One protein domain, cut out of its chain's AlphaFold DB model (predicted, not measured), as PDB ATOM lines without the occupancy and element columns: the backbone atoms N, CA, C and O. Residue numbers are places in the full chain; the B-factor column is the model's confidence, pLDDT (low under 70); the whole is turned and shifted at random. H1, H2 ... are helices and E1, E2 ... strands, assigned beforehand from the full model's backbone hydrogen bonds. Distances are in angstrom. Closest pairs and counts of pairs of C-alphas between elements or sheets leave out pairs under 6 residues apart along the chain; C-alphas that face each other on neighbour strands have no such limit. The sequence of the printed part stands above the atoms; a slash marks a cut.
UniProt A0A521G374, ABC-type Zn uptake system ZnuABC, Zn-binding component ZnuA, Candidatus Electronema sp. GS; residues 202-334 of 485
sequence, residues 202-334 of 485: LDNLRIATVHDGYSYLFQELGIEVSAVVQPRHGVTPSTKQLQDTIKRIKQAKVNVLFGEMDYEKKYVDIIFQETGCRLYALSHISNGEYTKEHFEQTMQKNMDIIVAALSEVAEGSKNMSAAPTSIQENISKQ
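This is residues 202 to 334 of the 485 residues of the protein "ABC-type Zn uptake system ZnuABC, Zn-binding component ZnuA" of Candidatus Electronema sp. GS (UniProt A0A521G374). A small, twisted parallel sheet is covered on one face by the long helix H4, which runs along E3 and E4, while H2 and H3 pack together on the side away from H4, only grazing the sheet. H1 sits by the E2 edge on H4's side, the loop of residues 288 to 293 sticks out, and H5 ends a long tail off the sheet. The printed part has 133 residues, with five named helices and four strands in the order E1 H1 E2 H2 E3 H3 E4 H4 H5; the sheet runs E2 E1 E3 E4, all parallel, and the class is mixed. The whole is compact, with a radius of gyration of the C-alphas of 14.6 A and spans of 41 by 35 by 30 A.

In the sheet, E2 (residues 225 to 228) and E4 (residues 278 to 282) are edge strands, and E1 (residues 207 to 209) and E3 (residues 256 to 260) are inner strands. N 226 and O 207 are 2.8 A apart across E2 and E1, N 208 and O 256 2.9 A across E1 and E3, and N 257 and O 278 2.8 A across E3 and E4, within hydrogen-bond range. H4 (residues 294 to 314) makes two layers with the sheet, a helix on one face of it, at a height over the sheet of 8.7 A. It lies over E3 and E4, along the strands, at 10 degrees to E4 on the local plane; the closest C-alphas of H4 and E4 are those of Asn 302 and Leu 282, 5.4 A apart. H1 (residues 215 to 220) only grazes the sheet and is near H4. H2 (residues 239 to 252) and H3 (residues 265 to 275) also only graze it; they touch, with C-alphas of Lys 250 and Thr 275 closest at 6.0 A, at a steep tilt of 40 degrees, the same way. E1, H1, E2 and E3, H3, E4 are strand-helix-strand units, parallel neighbour strands with a helix between; E2, H2, E3 is a split one, with E1 between its strands; the three crossovers are right-handed. H5 (residues 327 to 334) is only just not on the sheet, with 4 pairs of C-alphas within 10 A, and is apart from H4. In the five helices every O i to N i+4 pair is within hydrogen-bond range.

E1 begins at C-alpha 207, (3.617, 4.770, 17.217). H4 is 30.4 A long from C-alpha 294, (29.111, 9.867, 14.152), to C-alpha 314; H2 is 19.9 A, H3 15.4 A, E3 13.5 A and E4 13.2 A. H5 ends at C-alpha 334, (18.441, 21.344, 21.307).

The C-alphas farthest apart, of Tyr 290 and Lys 318, are 42.7 A apart. The printed part has no cut; the links E4 to H4 and H4 to H5 are long. Mean pLDDT of the printed part is 77.4, with residues 229 to 237, 261 to 266 and 316 to 334 under 70.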
ATOM      1  N   LEU A 202       2.511   3.853  29.203       88.94
ATOM      2  CA  LEU A 202       2.419   3.853  27.745       88.94
ATOM      3  C   LEU A 202       1.167   3.118  27.232       88.94
ATOM      4  O   LEU A 202       1.110   2.786  26.054       88.94
ATOM      5  N   ASP A 203       0.136   2.910  28.062       86.88
ATOM      6  CA  ASP A 203      -1.076   2.150  27.690       86.88
ATOM      7  C   ASP A 203      -1.793   2.722  26.454       86.88
ATOM      8  O   ASP A 203      -2.411   2.001  25.670       86.88
ATOM      9  N   ASN A 204      -1.703   4.041  26.268       83.94
ATOM     10  CA  ASN A 204      -2.300   4.740  25.133       83.94
ATOM     11  C   ASN A 204      -1.319   4.964  23.976       83.94
ATOM     12  O   ASN A 204      -1.704   5.578  22.983       83.94
ATOM     13  N   LEU A 205      -0.061   4.534  24.085       89.25
ATOM     14  CA  LEU A 205       0.959   4.785  23.072       89.25
ATOM     15  C   LEU A 205       0.642   4.021  21.786       89.25
ATOM     16  O   LEU A 205       0.460   2.806  21.785       89.25
ATOM     17  N   ARG A 206       0.621   4.744  20.666       88.88
ATOM     18  CA  ARG A 206       0.531   4.159  19.329       88.88
ATOM     19  C   ARG A 206       1.471   4.895  18.400       88.88
ATOM     20  O   ARG A 206       1.205   6.034  18.009       88.88
ATOM     21  N   ILE A 207       2.562   4.221  18.059       89.62
ATOM     22  CA  ILE A 207       3.617   4.770  17.217       89.62
ATOM     23  C   ILE A 207       3.394   4.372  15.764       89.62
ATOM     24  O   ILE A 207       3.066   3.229  15.462       89.62
ATOM     25  N   ALA A 208       3.642   5.304  14.856       85.56
ATOM     26  CA  ALA A 208       3.930   4.986  13.469       85.56
ATOM     27  C   ALA A 208       5.260   5.595  13.048       85.56
ATOM     28  O   ALA A 208       5.738   6.565  13.642       85.56
ATOM     29  N   THR A 209       5.830   5.063  11.978       84.50
ATOM     30  CA  THR A 209       6.971   5.677  11.303       84.50
ATOM     31  C   THR A 209       6.579   6.093   9.895       84.50
ATOM     32  O   THR A 209       5.689   5.505   9.268       84.50
ATOM     33  N   VAL A 210       7.221   7.137   9.374       77.50
ATOM     34  CA  VAL A 210       7.019   7.503   7.972       77.50
ATOM     35  C   VAL A 210       7.674   6.470   7.068       77.50
ATOM     36  O   VAL A 210       7.017   6.013   6.147       77.50
ATOM     37  N   HIS A 211       8.895   6.042   7.378       78.31
ATOM     38  CA  HIS A 211       9.630   4.998   6.661       78.31
ATOM     39  C   HIS A 211       9.900   3.795   7.576       78.31
ATOM     40  O   HIS A 211       9.980   3.948   8.797       78.31
ATOM     41  N   ASP A 212      10.053   2.597   7.005       80.81
ATOM     42  CA  ASP A 212      10.350   1.347   7.735       80.81
ATOM     43  C   ASP A 212      11.836   1.277   8.153       80.81
ATOM     44  O   ASP A 212      12.539   0.304   7.894       80.81
ATOM     45  N   GLY A 213      12.340   2.361   8.744       87.38
ATOM     46  CA  GLY A 213      13.745   2.551   9.107       87.38
ATOM     47  C   GLY A 213      14.099   2.175  10.539       87.38
ATOM     48  O   GLY A 213      15.224   1.793  10.837       87.38
ATOM     49  N   TYR A 214      13.131   2.292  11.444       91.25
ATOM     50  CA  TYR A 214      13.385   2.325  12.887       91.25
ATOM     51  C   TYR A 214      12.887   1.075  13.616       91.25
ATOM     52  O   TYR A 214      12.904   1.029  14.842       91.25
ATOM     53  N   SER A 215      12.436   0.059  12.878       90.56
ATOM     54  CA  SER A 215      11.809  -1.145  13.433       90.56
ATOM     55  C   SER A 215      12.736  -1.890  14.401       90.56
ATOM     56  O   SER A 215      12.305  -2.245  15.496       90.56
ATOM     57  N   TYR A 216      14.028  -2.029  14.075       94.25
ATOM     58  CA  TYR A 216      15.014  -2.624  14.988       94.25
ATOM     59  C   TYR A 216      15.250  -1.769  16.249       94.25
ATOM     60  O   TYR A 216      15.352  -2.319  17.344       94.25
ATOM     61  N   LEU A 217      15.293  -0.436  16.117       95.94
ATOM     62  CA  LEU A 217      15.458   0.491  17.245       95.94
ATOM     63  C   LEU A 217      14.285   0.399  18.225       95.94
ATOM     64  O   LEU A 217      14.487   0.297  19.429       95.94
ATOM     65  N   PHE A 218      13.051   0.418  17.721       94.44
ATOM     66  CA  PHE A 218      11.873   0.302  18.582       94.44
ATOM     67  C   PHE A 218      11.752  -1.095  19.203       94.44
ATOM     68  O   PHE A 218      11.394  -1.201  20.376       94.44
ATOM     69  N   GLN A 219      12.145  -2.152  18.480       92.94
ATOM     70  CA  GLN A 219      12.172  -3.510  19.023       92.94
ATOM     71  C   GLN A 219      13.105  -3.632  20.239       92.94
ATOM     72  O   GLN A 219      12.708  -4.235  21.235       92.94
ATOM     73  N   GLU A 220      14.315  -3.056  20.207       94.62
ATOM     74  CA  GLU A 220      15.235  -3.131  21.358       94.62
ATOM     75  C   GLU A 220      14.811  -2.265  22.552       94.62
ATOM     76  O   GLU A 220      15.267  -2.500  23.669       94.62
ATOM     77  N   LEU A 221      13.903  -1.310  22.331       95.12
ATOM     78  CA  LEU A 221      13.250  -0.534  23.387       95.12
ATOM     79  C   LEU A 221      11.978  -1.209  23.926       95.12
ATOM     80  O   LEU A 221      11.375  -0.697  24.864       95.12
ATOM     81  N   GLY A 222      11.563  -2.345  23.352       92.31
ATOM     82  CA  GLY A 222      10.333  -3.040  23.737       92.31
ATOM     83  C   GLY A 222       9.057  -2.326  23.285       92.31
ATOM     84  O   GLY A 222       8.018  -2.470  23.925       92.31
ATOM     85  N   ILE A 223       9.128  -1.541  22.207       90.94
ATOM     86  CA  ILE A 223       8.031  -0.698  21.730       90.94
ATOM     87  C   ILE A 223       7.562  -1.173  20.354       90.94
ATOM     88  O   ILE A 223       8.356  -1.373  19.437       90.94
ATOM     89  N   GLU A 224       6.249  -1.328  20.194       84.62
ATOM     90  CA  GLU A 224       5.641  -1.739  18.929       84.62
ATOM     91  C   GLU A 224       5.404  -0.540  17.995       84.62
ATOM     92  O   GLU A 224       4.791   0.462  18.371       84.62
ATOM     93  N   VAL A 225       5.837  -0.671  16.737       84.25
ATOM     94  CA  VAL A 225       5.464   0.250  15.653       84.25
ATOM     95  C   VAL A 225       4.159  -0.244  15.031       84.25
ATOM     96  O   VAL A 225       4.135  -1.245  14.322       84.25
ATOM     97  N   SER A 226       3.059   0.469  15.276       79.50
ATOM     98  CA  SER A 226       1.711   0.077  14.844       79.50
ATOM     99  C   SER A 226       1.471   0.230  13.338       79.50
ATOM    100  O   SER A 226       0.554  -0.388  12.798       79.50
ATOM    101  N   ALA A 227       2.225   1.097  12.654       74.75
ATOM    102  CA  ALA A 227       2.078   1.317  11.215       74.75
ATOM    103  C   ALA A 227       3.314   1.967  10.578       74.75
ATOM    104  O   ALA A 227       3.974   2.804  11.192       74.75
ATOM    105  N   VAL A 228       3.533   1.672   9.293       74.81
ATOM    106  CA  VAL A 228       4.433   2.432   8.412       74.81
ATOM    107  C   VAL A 228       3.601   3.184   7.377       74.81
ATOM    108  O   VAL A 228       2.744   2.619   6.687       74.81
ATOM    109  N   VAL A 229       3.811   4.492   7.295       66.38
ATOM    110  CA  VAL A 229       2.905   5.396   6.582       66.38
ATOM    111  C   VAL A 229       3.310   5.603   5.118       66.38
ATOM    112  O   VAL A 229       2.427   5.664   4.259       66.38
ATOM    113  N   GLN A 230       4.608   5.665   4.805       64.62
ATOM    114  CA  GLN A 230       5.129   5.864   3.450       64.62
ATOM    115  C   GLN A 230       6.172   4.795   3.069       64.62
ATOM    116  O   GLN A 230       7.009   4.408   3.874       64.62
ATOM    117  N   PRO A 231       6.154   4.303   1.819       52.22
ATOM    118  CA  PRO A 231       7.094   3.280   1.366       52.22
ATOM    119  C   PRO A 231       8.432   3.831   0.834       52.22
ATOM    120  O   PRO A 231       9.250   3.037   0.380       52.22
ATOM    121  N   ARG A 232       8.648   5.157   0.778       52.62
ATOM    122  CA  ARG A 232       9.853   5.742   0.158       52.62
ATOM    123  C   ARG A 232      10.409   6.923   0.960       52.62
ATOM    124  O   ARG A 232       9.647   7.806   1.342       52.62
ATOM    125  N   HIS A 233      11.727   6.911   1.144       56.28
ATOM    126  CA  HIS A 233      12.567   7.940   1.768       56.28
ATOM    127  C   HIS A 233      12.576   9.255   0.972       56.28
ATOM    128  O   HIS A 233      12.380   9.251  -0.248       56.28
ATOM    129  N   GLY A 234      12.824  10.370   1.667       51.81
ATOM    130  CA  GLY A 234      13.302  11.629   1.074       51.81
ATOM    131  C   GLY A 234      12.409  12.353   0.056       51.81
ATOM    132  O   GLY A 234      12.857  13.324  -0.552       51.81
ATOM    133  N   VAL A 235      11.162  11.925  -0.169       55.03
ATOM    134  CA  VAL A 235      10.255  12.573  -1.131       55.03
ATOM    135  C   VAL A 235       9.158  13.364  -0.433       55.03
ATOM    136  O   VAL A 235       8.433  12.846   0.417       55.03
ATOM    137  N   THR A 236       8.986  14.620  -0.842       60.25
ATOM    138  CA  THR A 236       7.861  15.440  -0.392       60.25
ATOM    139  C   THR A 236       6.546  14.750  -0.764       60.25
ATOM    140  O   THR A 236       6.326  14.453  -1.944       60.25
ATOM    141  N   PRO A 237       5.646  14.493   0.201       65.06
ATOM    142  CA  PRO A 237       4.383  13.849  -0.104       65.06
ATOM    143  C   PRO A 237       3.505  14.764  -0.962       65.06
ATOM    144  O   PRO A 237       3.299  15.940  -0.653       65.06
ATOM    145  N   SER A 238       2.919  14.200  -2.017       70.69
ATOM    146  CA  SER A 238       1.809  14.839  -2.727       70.69
ATOM    147  C   SER A 238       0.605  15.027  -1.795       70.69
ATOM    148  O   SER A 238       0.437  14.294  -0.817       70.69
ATOM    149  N   THR A 239      -0.301  15.951  -2.127       76.50
ATOM    150  CA  THR A 239      -1.544  16.174  -1.363       76.50
ATOM    151  C   THR A 239      -2.340  14.884  -1.155       76.50
ATOM    152  O   THR A 239      -2.873  14.651  -0.073       76.50
ATOM    153  N   LYS A 240      -2.369  14.004  -2.165       75.94
ATOM    154  CA  LYS A 240      -3.026  12.695  -2.076       75.94
ATOM    155  C   LYS A 240      -2.326  11.775  -1.071       75.94
ATOM    156  O   LYS A 240      -2.989  11.196  -0.219       75.94
ATOM    157  N   GLN A 241      -0.996  11.690  -1.116       73.50
ATOM    158  CA  GLN A 241      -0.220  10.894  -0.156       73.50
ATOM    159  C   GLN A 241      -0.350  11.423   1.276       73.50
ATOM    160  O   GLN A 241      -0.402  10.630   2.213       73.50
ATOM    161  N   LEU A 242      -0.444  12.744   1.457       78.38
ATOM    162  CA  LEU A 242      -0.702  13.361   2.757       78.38
ATOM    163  C   LEU A 242      -2.098  12.999   3.288       78.38
ATOM    164  O   LEU A 242      -2.237  12.638   4.453       78.38
ATOM    165  N   GLN A 243      -3.131  13.036   2.441       80.25
ATOM    166  CA  GLN A 243      -4.483  12.608   2.822       80.25
ATOM    167  C   GLN A 243      -4.534  11.117   3.179       80.25
ATOM    168  O   GLN A 243      -5.116  10.749   4.201       80.25
ATOM    169  N   ASP A 244      -3.885  10.265   2.383       78.94
ATOM    170  CA  ASP A 244      -3.780   8.830   2.661       78.94
ATOM    171  C   ASP A 244      -3.029   8.571   3.978       78.94
ATOM    172  O   ASP A 244      -3.444   7.730   4.776       78.94
ATOM    173  N   THR A 245      -1.973   9.344   4.243       77.50
ATOM    174  CA  THR A 245      -1.220   9.344   5.505       77.50
ATOM    175  C   THR A 245      -2.126   9.681   6.689       77.50
ATOM    176  O   THR A 245      -2.229   8.898   7.631       77.50
ATOM    177  N   ILE A 246      -2.843  10.805   6.625       83.12
ATOM    178  CA  ILE A 246      -3.780  11.251   7.666       83.12
ATOM    179  C   ILE A 246      -4.852  10.188   7.920       83.12
ATOM    180  O   ILE A 246      -5.169   9.883   9.071       83.12
ATOM    181  N   LYS A 247      -5.385   9.575   6.858       84.69
ATOM    182  CA  LYS A 247      -6.367   8.491   6.964       84.69
ATOM    183  C   LYS A 247      -5.792   7.279   7.700       84.69
ATOM    184  O   LYS A 247      -6.454   6.772   8.603       84.69
ATOM    185  N   ARG A 248      -4.571   6.847   7.363       81.94
ATOM    186  CA  ARG A 248      -3.884   5.733   8.040       81.94
ATOM    187  C   ARG A 248      -3.627   6.037   9.515       81.94
ATOM    188  O   ARG A 248      -3.936   5.195  10.350       81.94
ATOM    189  N   ILE A 249      -3.154   7.243   9.841       84.19
ATOM    190  CA  ILE A 249      -2.930   7.694  11.226       84.19
ATOM    191  C   ILE A 249      -4.235   7.627  12.032       84.19
ATOM    192  O   ILE A 249      -4.263   7.016  13.100       84.19
ATOM    193  N   LYS A 250      -5.340   8.174  11.497       86.06
ATOM    194  CA  LYS A 250      -6.668   8.131  12.145       86.06
ATOM    195  C   LYS A 250      -7.164   6.694  12.342       86.06
ATOM    196  O   LYS A 250      -7.642   6.354  13.420       86.06
ATOM    197  N   GLN A 251      -7.041   5.843  11.320       85.69
ATOM    198  CA  GLN A 251      -7.479   4.441  11.370       85.69
ATOM    199  C   GLN A 251      -6.678   3.614  12.379       85.69
ATOM    200  O   GLN A 251      -7.257   2.858  13.158       85.69
ATOM    201  N   ALA A 252      -5.358   3.791  12.394       83.25
ATOM    202  CA  ALA A 252      -4.461   3.116  13.319       83.25
ATOM    203  C   ALA A 252      -4.455   3.758  14.718       83.25
ATOM    204  O   ALA A 252      -3.837   3.207  15.623       83.25
ATOM    205  N   LYS A 253      -5.175   4.872  14.929       86.44
ATOM    206  CA  LYS A 253      -5.207   5.647  16.185       86.44
ATOM    207  C   LYS A 253      -3.804   6.014  16.681       86.44
ATOM    208  O   LYS A 253      -3.530   5.950  17.874       86.44
ATOM    209  N   VAL A 254      -2.918   6.340  15.747       88.25
ATOM    210  CA  VAL A 254      -1.529   6.716  16.029       88.25
ATOM    211  C   VAL A 254      -1.517   8.087  16.698       88.25
ATOM    212  O   VAL A 254      -2.178   9.010  16.221       88.25
ATOM    213  N   ASN A 255      -0.763   8.221  17.788       87.62
ATOM    214  CA  ASN A 255      -0.582   9.490  18.496       87.62
ATOM    215  C   ASN A 255       0.846  10.037  18.411       87.62
ATOM    216  O   ASN A 255       1.042  11.236  18.624       87.62
ATOM    217  N   VAL A 256       1.817   9.202  18.037       90.44
ATOM    218  CA  VAL A 256       3.198   9.611  17.784       90.44
ATOM    219  C   VAL A 256       3.650   9.079  16.428       90.44
ATOM    220  O   VAL A 256       3.588   7.883  16.156       90.44
ATOM    221  N   LEU A 257       4.128   9.972  15.572       86.62
ATOM    222  CA  LEU A 257       4.701   9.666  14.271       86.62
ATOM    223  C   LEU A 257       6.186  10.028  14.299       86.62
ATOM    224  O   LEU A 257       6.542  11.150  14.655       86.62
ATOM    225  N   PHE A 258       7.053   9.103  13.897       87.31
ATOM    226  CA  PHE A 258       8.474   9.379  13.685       87.31
ATOM    227  C   PHE A 258       8.780   9.446  12.190       87.31
ATOM    228  O   PHE A 258       8.555   8.488  11.450       87.31
ATOM    229  N   GLY A 259       9.275  10.589  11.735       80.38
ATOM    230  CA  GLY A 259       9.722  10.817  10.365       80.38
ATOM    231  C   GLY A 259      11.232  11.014  10.272       80.38
ATOM    232  O   GLY A 259      11.925  11.052  11.285       80.38
ATOM    233  N   GLU A 260      11.744  11.148   9.053       72.94
ATOM    234  CA  GLU A 260      13.112  11.621   8.816       72.94
ATOM    235  C   GLU A 260      13.229  13.138   9.068       72.94
ATOM    236  O   GLU A 260      12.227  13.858   9.144       72.94
ATOM    237  N   MET A 261      14.465  13.622   9.220       60.00
ATOM    238  CA  MET A 261      14.763  15.058   9.270       60.00
ATOM    239  C   MET A 261      14.270  15.757   7.986       60.00
ATOM    240  O   MET A 261      14.253  15.150   6.921       60.00
ATOM    241  N   ASP A 262      13.891  17.035   8.099       54.69
ATOM    242  CA  ASP A 262      13.512  17.944   6.996       54.69
ATOM    243  C   ASP A 262      12.048  17.943   6.499       54.69
ATOM    244  O   ASP A 262      11.759  18.427   5.402       54.69
ATOM    245  N   TYR A 263      11.065  17.537   7.316       57.66
ATOM    246  CA  TYR A 263       9.666  17.876   7.000       57.66
ATOM    247  C   TYR A 263       9.401  19.379   7.130       57.66
ATOM    248  O   TYR A 263       9.580  19.977   8.195       57.66
ATOM    249  N   GLU A 264       8.878  19.988   6.061       57.31
ATOM    250  CA  GLU A 264       8.386  21.363   6.124       57.31
ATOM    251  C   GLU A 264       7.305  21.497   7.207       57.31
ATOM    252  O   GLU A 264       6.338  20.729   7.237       57.31
ATOM    253  N   LYS A 265       7.418  22.542   8.038       65.00
ATOM    254  CA  LYS A 265       6.500  22.831   9.154       65.00
ATOM    255  C   LYS A 265       5.019  22.722   8.766       65.00
ATOM    256  O   LYS A 265       4.219  22.219   9.546       65.00
ATOM    257  N   LYS A 266       4.661  23.132   7.543       69.06
ATOM    258  CA  LYS A 266       3.280  23.084   7.037       69.06
ATOM    259  C   LYS A 266       2.671  21.676   7.090       69.06
ATOM    260  O   LYS A 266       1.516  21.536   7.468       69.06
ATOM    261  N   TYR A 267       3.429  20.631   6.750       70.88
ATOM    262  CA  TYR A 267       2.918  19.256   6.756       70.88
ATOM    263  C   TYR A 267       2.735  18.736   8.175       70.88
ATOM    264  O   TYR A 267       1.762  18.049   8.468       70.88
ATOM    265  N   VAL A 268       3.652  19.123   9.056       74.12
ATOM    266  CA  VAL A 268       3.629  18.780  10.477       74.12
ATOM    267  C   VAL A 268       2.406  19.380  11.157       74.12
ATOM    268  O   VAL A 268       1.663  18.669  11.829       74.12
ATOM    269  N   ASP A 269       2.159  20.669  10.909       75.44
ATOM    270  CA  ASP A 269       0.996  21.377  11.435       75.44
ATOM    271  C   ASP A 269      -0.310  20.745  10.931       75.44
ATOM    272  O   ASP A 269      -1.218  20.518  11.725       75.44
ATOM    273  N   ILE A 270      -0.398  20.410   9.635       80.19
ATOM    274  CA  ILE A 270      -1.593  19.783   9.047       80.19
ATOM    275  C   ILE A 270      -1.853  18.407   9.668       80.19
ATOM    276  O   ILE A 270      -2.980  18.128  10.071       80.19
ATOM    277  N   ILE A 271      -0.834  17.543   9.768       81.12
ATOM    278  CA  ILE A 271      -0.990  16.210  10.371       81.12
ATOM    279  C   ILE A 271      -1.464  16.350  11.817       81.12
ATOM    280  O   ILE A 271      -2.420  15.677  12.206       81.12
ATOM    281  N   PHE A 272      -0.858  17.249  12.594       84.06
ATOM    282  CA  PHE A 272      -1.255  17.476  13.978       84.06
ATOM    283  C   PHE A 272      -2.692  18.004  14.092       84.06
ATOM    284  O   PHE A 272      -3.479  17.452  14.856       84.06
ATOM    285  N   GLN A 273      -3.067  19.023  13.314       83.50
ATOM    286  CA  GLN A 273      -4.419  19.601  13.335       83.50
ATOM    287  C   GLN A 273      -5.492  18.585  12.937       83.50
ATOM    288  O   GLN A 273      -6.569  18.556  13.527       83.50
ATOM    289  N   GLU A 274      -5.193  17.732  11.958       86.19
ATOM    290  CA  GLU A 274      -6.143  16.747  11.456       86.19
ATOM    291  C   GLU A 274      -6.271  15.522  12.356       86.19
ATOM    292  O   GLU A 274      -7.348  14.934  12.425       86.19
ATOM    293  N   THR A 275      -5.189  15.087  13.004       86.44
ATOM    294  CA  THR A 275      -5.128  13.766  13.657       86.44
ATOM    295  C   THR A 275      -4.866  13.811  15.158       86.44
ATOM    296  O   THR A 275      -5.100  12.815  15.835       86.44
ATOM    297  N   GLY A 276      -4.358  14.928  15.681       86.00
ATOM    298  CA  GLY A 276      -3.793  15.016  17.029       86.00
ATOM    299  C   GLY A 276      -2.447  14.296  17.194       86.00
ATOM    300  O   GLY A 276      -1.896  14.287  18.293       86.00
ATOM    301  N   CYS A 277      -1.905  13.697  16.127       86.75
ATOM    302  CA  CYS A 277      -0.641  12.975  16.151       86.75
ATOM    303  C   CYS A 277       0.544  13.943  16.206       86.75
ATOM    304  O   CYS A 277       0.661  14.850  15.379       86.75
ATOM    305  N   ARG A 278       1.454  13.717  17.155       85.44
ATOM    306  CA  ARG A 278       2.718  14.453  17.271       85.44
ATOM    307  C   ARG A 278       3.739  13.877  16.300       85.44
ATOM    308  O   ARG A 278       3.792  12.663  16.134       85.44
ATOM    309  N   LEU A 279       4.540  14.733  15.671       83.94
ATOM    310  CA  LEU A 279       5.617  14.315  14.777       83.94
ATOM    311  C   LEU A 279       6.973  14.604  15.420       83.94
ATOM    312  O   LEU A 279       7.237  15.735  15.827       83.94
ATOM    313  N   TYR A 280       7.839  13.600  15.425       86.00
ATOM    314  CA  TYR A 280       9.240  13.711  15.813       86.00
ATOM    315  C   TYR A 280      10.124  13.277  14.647       86.00
ATOM    316  O   TYR A 280       9.705  12.486  13.804       86.00
ATOM    317  N   ALA A 281      11.346  13.801  14.592       85.12
ATOM    318  CA  ALA A 281      12.307  13.457  13.554       85.12
ATOM    319  C   ALA A 281      13.412  12.574  14.135       85.12
ATOM    320  O   ALA A 281      14.030  12.937  15.132       85.12
ATOM    321  N   LEU A 282      13.666  11.438  13.500       88.44
ATOM    322  CA  LEU A 282      14.815  10.586  13.779       88.44
ATOM    323  C   LEU A 282      15.788  10.655  12.604       88.44
ATOM    324  O   LEU A 282      15.438  11.006  11.476       88.44
ATOM    325  N   SER A 283      17.046  10.356  12.891       89.62
ATOM    326  CA  SER A 283      18.090  10.263  11.883       89.62
ATOM    327  C   SER A 283      18.265   8.825  11.408       89.62
ATOM    328  O   SER A 283      18.373   7.908  12.223       89.62
ATOM    329  N   HIS A 284      18.421   8.665  10.095       89.12
ATOM    330  CA  HIS A 284      18.876   7.429   9.459       89.12
ATOM    331  C   HIS A 284      20.383   7.181   9.567       89.12
ATOM    332  O   HIS A 284      20.862   6.162   9.078       89.12
ATOM    333  N   ILE A 285      21.138   8.082  10.209       91.94
ATOM    334  CA  ILE A 285      22.601   7.984  10.324       91.94
ATOM    335  C   ILE A 285      23.251   7.863   8.930       91.94
ATOM    336  O   ILE A 285      24.163   7.072   8.729       91.94
ATOM    337  N   SER A 286      22.735   8.604   7.947       85.56
ATOM    338  CA  SER A 286      23.150   8.544   6.534       85.56
ATOM    339  C   SER A 286      23.677   9.875   5.990       85.56
ATOM    340  O   SER A 286      24.090   9.949   4.838       85.56
ATOM    341  N   ASN A 287      23.663  10.937   6.802       82.31
ATOM    342  CA  ASN A 287      23.983  12.299   6.378       82.31
ATOM    343  C   ASN A 287      25.070  12.918   7.262       82.31
ATOM    344  O   ASN A 287      25.172  12.620   8.450       82.31
ATOM    345  N   GLY A 288      25.814  13.868   6.698       83.75
ATOM    346  CA  GLY A 288      26.896  14.577   7.379       83.75
ATOM    347  C   GLY A 288      28.249  13.880   7.257       83.75
ATOM    348  O   GLY A 288      28.396  12.879   6.558       83.75
ATOM    349  N   GLU A 289      29.247  14.439   7.938       90.12
ATOM    350  CA  GLU A 289      30.635  13.995   7.819       90.12
ATOM    351  C   GLU A 289      30.882  12.619   8.448       90.12
ATOM    352  O   GLU A 289      30.421  12.315   9.556       90.12
ATOM    353  N   TYR A 290      31.691  11.816   7.754       93.62
ATOM    354  CA  TYR A 290      32.186  10.534   8.240       93.62
ATOM    355  C   TYR A 290      33.208  10.756   9.357       93.62
ATOM    356  O   TYR A 290      34.322  11.219   9.128       93.62
ATOM    357  N   THR A 291      32.834  10.410  10.586       96.44
ATOM    358  CA  THR A 291      33.713  10.483  11.762       96.44
ATOM    359  C   THR A 291      33.545   9.224  12.600       96.44
ATOM    360  O   THR A 291      32.524   8.544  12.498       96.44
ATOM    361  N   LYS A 292      34.533   8.893  13.441       97.50
ATOM    362  CA  LYS A 292      34.423   7.705  14.301       97.50
ATOM    363  C   LYS A 292      33.299   7.849  15.332       97.50
ATOM    364  O   LYS A 292      32.714   6.848  15.714       97.50
ATOM    365  N   GLU A 293      32.962   9.070  15.749       97.56
ATOM    366  CA  GLU A 293      31.911   9.323  16.737       97.56
ATOM    367  C   GLU A 293      30.499   9.470  16.147       97.56
ATOM    368  O   GLU A 293      29.533   9.608  16.906       97.56
ATOM    369  N   HIS A 294      30.364   9.499  14.815       95.88
ATOM    370  CA  HIS A 294      29.111   9.867  14.152       95.88
ATOM    371  C   HIS A 294      27.955   8.952  14.571       95.88
ATOM    372  O   HIS A 294      26.880   9.434  14.932       95.88
ATOM    373  N   PHE A 295      28.184   7.636  14.574       98.19
ATOM    374  CA  PHE A 295      27.165   6.661  14.947       98.19
ATOM    375  C   PHE A 295      26.631   6.879  16.366       98.19
ATOM    376  O   PHE A 295      25.424   7.044  16.531       98.19
ATOM    377  N   GLU A 296      27.487   6.907  17.396       97.81
ATOM    378  CA  GLU A 296      26.985   7.009  18.769       97.81
ATOM    379  C   GLU A 296      26.347   8.366  19.066       97.81
ATOM    380  O   GLU A 296      25.390   8.436  19.831       97.81
ATOM    381  N   GLN A 297      26.839   9.450  18.461       97.19
ATOM    382  CA  GLN A 297      26.282  10.779  18.689       97.19
ATOM    383  C   GLN A 297      24.890  10.883  18.078       97.19
ATOM    384  O   GLN A 297      23.976  11.427  18.695       97.19
ATOM    385  N   THR A 298      24.725  10.363  16.864       95.62
ATOM    386  CA  THR A 298      23.442  10.379  16.168       95.62
ATOM    387  C   THR A 298      22.462   9.388  16.796       95.62
ATOM    388  O   THR A 298      21.301   9.735  16.998       95.62
ATOM    389  N   MET A 299      22.926   8.205  17.208       97.50
ATOM    390  CA  MET A 299      22.087   7.238  17.918       97.50
ATOM    391  C   MET A 299      21.628   7.768  19.281       97.50
ATOM    392  O   MET A 299      20.452   7.639  19.611       97.50
ATOM    393  N   GLN A 300      22.503   8.437  20.044       97.12
ATOM    394  CA  GLN A 300      22.105   9.070  21.305       97.12
ATOM    395  C   GLN A 300      21.015  10.123  21.081       97.12
ATOM    396  O   GLN A 300      20.038  10.154  21.820       97.12
ATOM    397  N   LYS A 301      21.137  10.944  20.028       94.94
ATOM    398  CA  LYS A 301      20.097  11.920  19.669       94.94
ATOM    399  C   LYS A 301      18.769  11.236  19.348       94.94
ATOM    400  O   LYS A 301      17.738  11.693  19.829       94.94
ATOM    401  N   ASN A 302      18.786  10.145  18.578       95.38
ATOM    402  CA  ASN A 302      17.573   9.371  18.301       95.38
ATOM    403  C   ASN A 302      16.935   8.851  19.598       95.38
ATOM    404  O   ASN A 302      15.735   9.015  19.797       95.38
ATOM    405  N   MET A 303      17.737   8.277  20.497       95.88
ATOM    406  CA  MET A 303      17.273   7.774  21.793       95.88
ATOM    407  C   MET A 303      16.684   8.883  22.671       95.88
ATOM    408  O   MET A 303      15.604   8.709  23.226       95.88
ATOM    409  N   ASP A 304      17.337  10.042  22.750       94.75
ATOM    410  CA  ASP A 304      16.850  11.182  23.533       94.75
ATOM    411  C   ASP A 304      15.513  11.719  22.989       94.75
ATOM    412  O   ASP A 304      14.621  12.064  23.765       94.75
ATOM    413  N   ILE A 305      15.341  11.742  21.662       94.06
ATOM    414  CA  ILE A 305      14.082  12.136  21.010       94.06
ATOM    415  C   ILE A 305      12.969  11.135  21.325       94.06
ATOM    416  O   ILE A 305      11.848  11.546  21.626       94.06
ATOM    417  N   ILE A 306      13.269   9.834  21.295       94.62
ATOM    418  CA  ILE A 306      12.301   8.795  21.659       94.62
ATOM    419  C   ILE A 306      11.896   8.939  23.129       94.62
ATOM    420  O   ILE A 306      10.705   8.981  23.420       94.62
ATOM    421  N   VAL A 307      12.852   9.096  24.050       94.94
ATOM    422  CA  VAL A 307      12.562   9.312  25.479       94.94
ATOM    423  C   VAL A 307      11.649  10.524  25.681       94.94
ATOM    424  O   VAL A 307      10.670  10.432  26.423       94.94
ATOM    425  N   ALA A 308      11.934  11.644  25.010       91.31
ATOM    426  CA  ALA A 308      11.109  12.846  25.099       91.31
ATOM    427  C   ALA A 308       9.678  12.592  24.598       91.31
ATOM    428  O   ALA A 308       8.718  12.910  25.299       91.31
ATOM    429  N   ALA A 309       9.532  11.952  23.435       91.25
ATOM    430  CA  ALA A 309       8.230  11.626  22.861       91.25
ATOM    431  C   ALA A 309       7.398  10.713  23.779       91.25
ATOM    432  O   ALA A 309       6.207  10.944  23.976       91.25
ATOM    433  N   LEU A 310       8.024   9.693  24.372       92.31
ATOM    434  CA  LEU A 310       7.354   8.760  25.282       92.31
ATOM    435  C   LEU A 310       6.954   9.426  26.600       92.31
ATOM    436  O   LEU A 310       5.850   9.198  27.091       92.31
ATOM    437  N   SER A 311       7.819  10.284  27.142       90.75
ATOM    438  CA  SER A 311       7.532  11.041  28.364       90.75
ATOM    439  C   SER A 311       6.342  11.985  28.162       90.75
ATOM    440  O   SER A 311       5.434  12.013  28.987       90.75
ATOM    441  N   GLU A 312       6.281  12.686  27.023       86.62
ATOM    442  CA  GLU A 312       5.144  13.551  26.677       86.62
ATOM    443  C   GLU A 312       3.813  12.784  26.588       86.62
ATOM    444  O   GLU A 312       2.767  13.311  26.973       86.62
ATOM    445  N   VAL A 313       3.834  11.544  26.085       86.38
ATOM    446  CA  VAL A 313       2.641  10.682  26.046       86.38
ATOM    447  C   VAL A 313       2.244  10.236  27.454       86.38
ATOM    448  O   VAL A 313       1.064  10.313  27.804       86.38
ATOM    449  N   ALA A 314       3.213   9.811  28.266       86.81
ATOM    450  CA  ALA A 314       2.981   9.307  29.617       86.81
ATOM    451  C   ALA A 314       2.457  10.381  30.587       86.81
ATOM    452  O   ALA A 314       1.644  10.083  31.463       86.81
ATOM    453  N   GLU A 315       2.870  11.641  30.422       82.56
ATOM    454  CA  GLU A 315       2.431  12.757  31.270       82.56
ATOM    455  C   GLU A 315       0.957  13.156  31.080       82.56
ATOM    456  O   GLU A 315       0.431  13.904  31.906       82.56
ATOM    457  N   GLY A 316       0.282  12.654  30.036       66.00
ATOM    458  CA  GLY A 316      -1.173  12.701  29.858       66.00
ATOM    459  C   GLY A 316      -1.847  14.045  30.182       66.00
ATOM    460  O   GLY A 316      -2.240  14.303  31.314       66.00
ATOM    461  N   SER A 317      -2.106  14.878  29.172       48.19
ATOM    462  CA  SER A 317      -3.173  15.903  29.181       48.19
ATOM    463  C   SER A 317      -3.196  16.994  30.271       48.19
ATOM    464  O   SER A 317      -4.056  17.869  30.196       48.19
ATOM    465  N   LYS A 318      -2.279  17.035  31.248       40.56
ATOM    466  CA  LYS A 318      -2.273  18.085  32.291       40.56
ATOM    467  C   LYS A 318      -1.759  19.446  31.808       40.56
ATOM    468  O   LYS A 318      -1.999  20.442  32.476       40.56
ATOM    469  N   ASN A 319      -1.143  19.501  30.626       38.91
ATOM    470  CA  ASN A 319      -0.729  20.724  29.929       38.91
ATOM    471  C   ASN A 319      -1.006  20.617  28.415       38.91
ATOM    472  O   ASN A 319      -0.118  20.805  27.587       38.91
ATOM    473  N   MET A 320      -2.241  20.289  28.019       46.59
ATOM    474  CA  MET A 320      -2.659  20.256  26.603       46.59
ATOM    475  C   MET A 320      -2.878  21.666  26.009       46.59
ATOM    476  O   MET A 320      -3.943  21.977  25.481       46.59
ATOM    477  N   SER A 321      -1.864  22.532  26.086       32.00
ATOM    478  CA  SER A 321      -1.842  23.810  25.368       32.00
ATOM    479  C   SER A 321      -1.039  23.677  24.079       32.00
ATOM    480  O   SER A 321       0.176  23.522  24.132       32.00
ATOM    481  N   ALA A 322      -1.768  23.763  22.960       32.75
ATOM    482  CA  ALA A 322      -1.315  23.861  21.573       32.75
ATOM    483  C   ALA A 322      -0.380  22.739  21.077       32.75
ATOM    484  O   ALA A 322       0.198  21.970  21.837       32.75
ATOM    485  N   ALA A 323      -0.282  22.603  19.754       35.41
ATOM    486  CA  ALA A 323       0.743  21.787  19.109       35.41
ATOM    487  C   ALA A 323       2.097  21.990  19.804       35.41
ATOM    488  O   ALA A 323       2.359  23.139  20.180       35.41
ATOM    489  N   PRO A 324       2.943  20.949  19.970       42.12
ATOM    490  CA  PRO A 324       4.313  21.164  20.416       42.12
ATOM    491  C   PRO A 324       4.862  22.332  19.605       42.12
ATOM    492  O   PRO A 324       4.831  22.307  18.368       42.12
ATOM    493  N   THR A 325       5.191  23.411  20.319       43.78
ATOM    494  CA  THR A 325       5.688  24.650  19.745       43.78
ATOM    495  C   THR A 325       6.764  24.243  18.762       43.78
ATOM    496  O   THR A 325       7.677  23.523  19.148       43.78
ATOM    497  N   SER A 326       6.515  24.590  17.497       43.88
ATOM    498  CA  SER A 326       7.236  24.257  16.267       43.88
ATOM    499  C   SER A 326       8.528  23.443  16.415       43.88
ATOM    500  O   SER A 326       9.371  23.708  17.254       43.88
ATOM    501  N   ILE A 327       8.804  22.547  15.468       43.59
ATOM    502  CA  ILE A 327      10.126  21.911  15.291       43.59
ATOM    503  C   ILE A 327      11.305  22.893  15.517       43.59
ATOM    504  O   ILE A 327      12.318  22.507  16.083       43.59
ATOM    505  N   GLN A 328      11.144  24.185  15.198       37.22
ATOM    506  CA  GLN A 328      12.084  25.264  15.534       37.22
ATOM    507  C   GLN A 328      12.337  25.498  17.034       37.22
ATOM    508  O   GLN A 328      13.461  25.839  17.382       37.22
ATOM    509  N   GLU A 329      11.359  25.363  17.927       40.19
ATOM    510  CA  GLU A 329      11.529  25.531  19.375       40.19
ATOM    511  C   GLU A 329      12.226  24.317  20.006       40.19
ATOM    512  O   GLU A 329      13.132  24.492  20.824       40.19
ATOM    513  N   ASN A 330      11.907  23.102  19.544       43.44
ATOM    514  CA  ASN A 330      12.650  21.890  19.908       43.44
ATOM    515  C   ASN A 330      14.087  21.934  19.371       43.44
ATOM    516  O   ASN A 330      15.025  21.727  20.137       43.44
ATOM    517  N   ILE A 331      14.283  22.337  18.109       40.50
ATOM    518  CA  ILE A 331      15.610  22.601  17.532       40.50
ATOM    519  C   ILE A 331      16.326  23.720  18.300       40.50
ATOM    520  O   ILE A 331      17.519  23.607  18.549       40.50
ATOM    521  N   SER A 332      15.638  24.782  18.730       40.03
ATOM    522  CA  SER A 332      16.255  25.884  19.485       40.03
ATOM    523  C   SER A 332      16.695  25.451  20.880       40.03
ATOM    524  O   SER A 332      17.812  25.769  21.285       40.03
ATOM    525  N   LYS A 333      15.869  24.684  21.603       45.12
ATOM    526  CA  LYS A 333      16.246  24.078  22.890       45.12
ATOM    527  C   LYS A 333      17.397  23.082  22.718       45.12
ATOM    528  O   LYS A 333      18.324  23.072  23.522       45.12
ATOM    529  N   GLN A 334      17.393  22.310  21.636       43.22
ATOM    530  CA  GLN A 334      18.441  21.344  21.307       43.22
ATOM    531  C   GLN A 334      19.756  22.018  20.873       43.22
ATOM    532  O   GLN A 334      20.833  21.575  21.276       43.22
TER     533      GLN A 334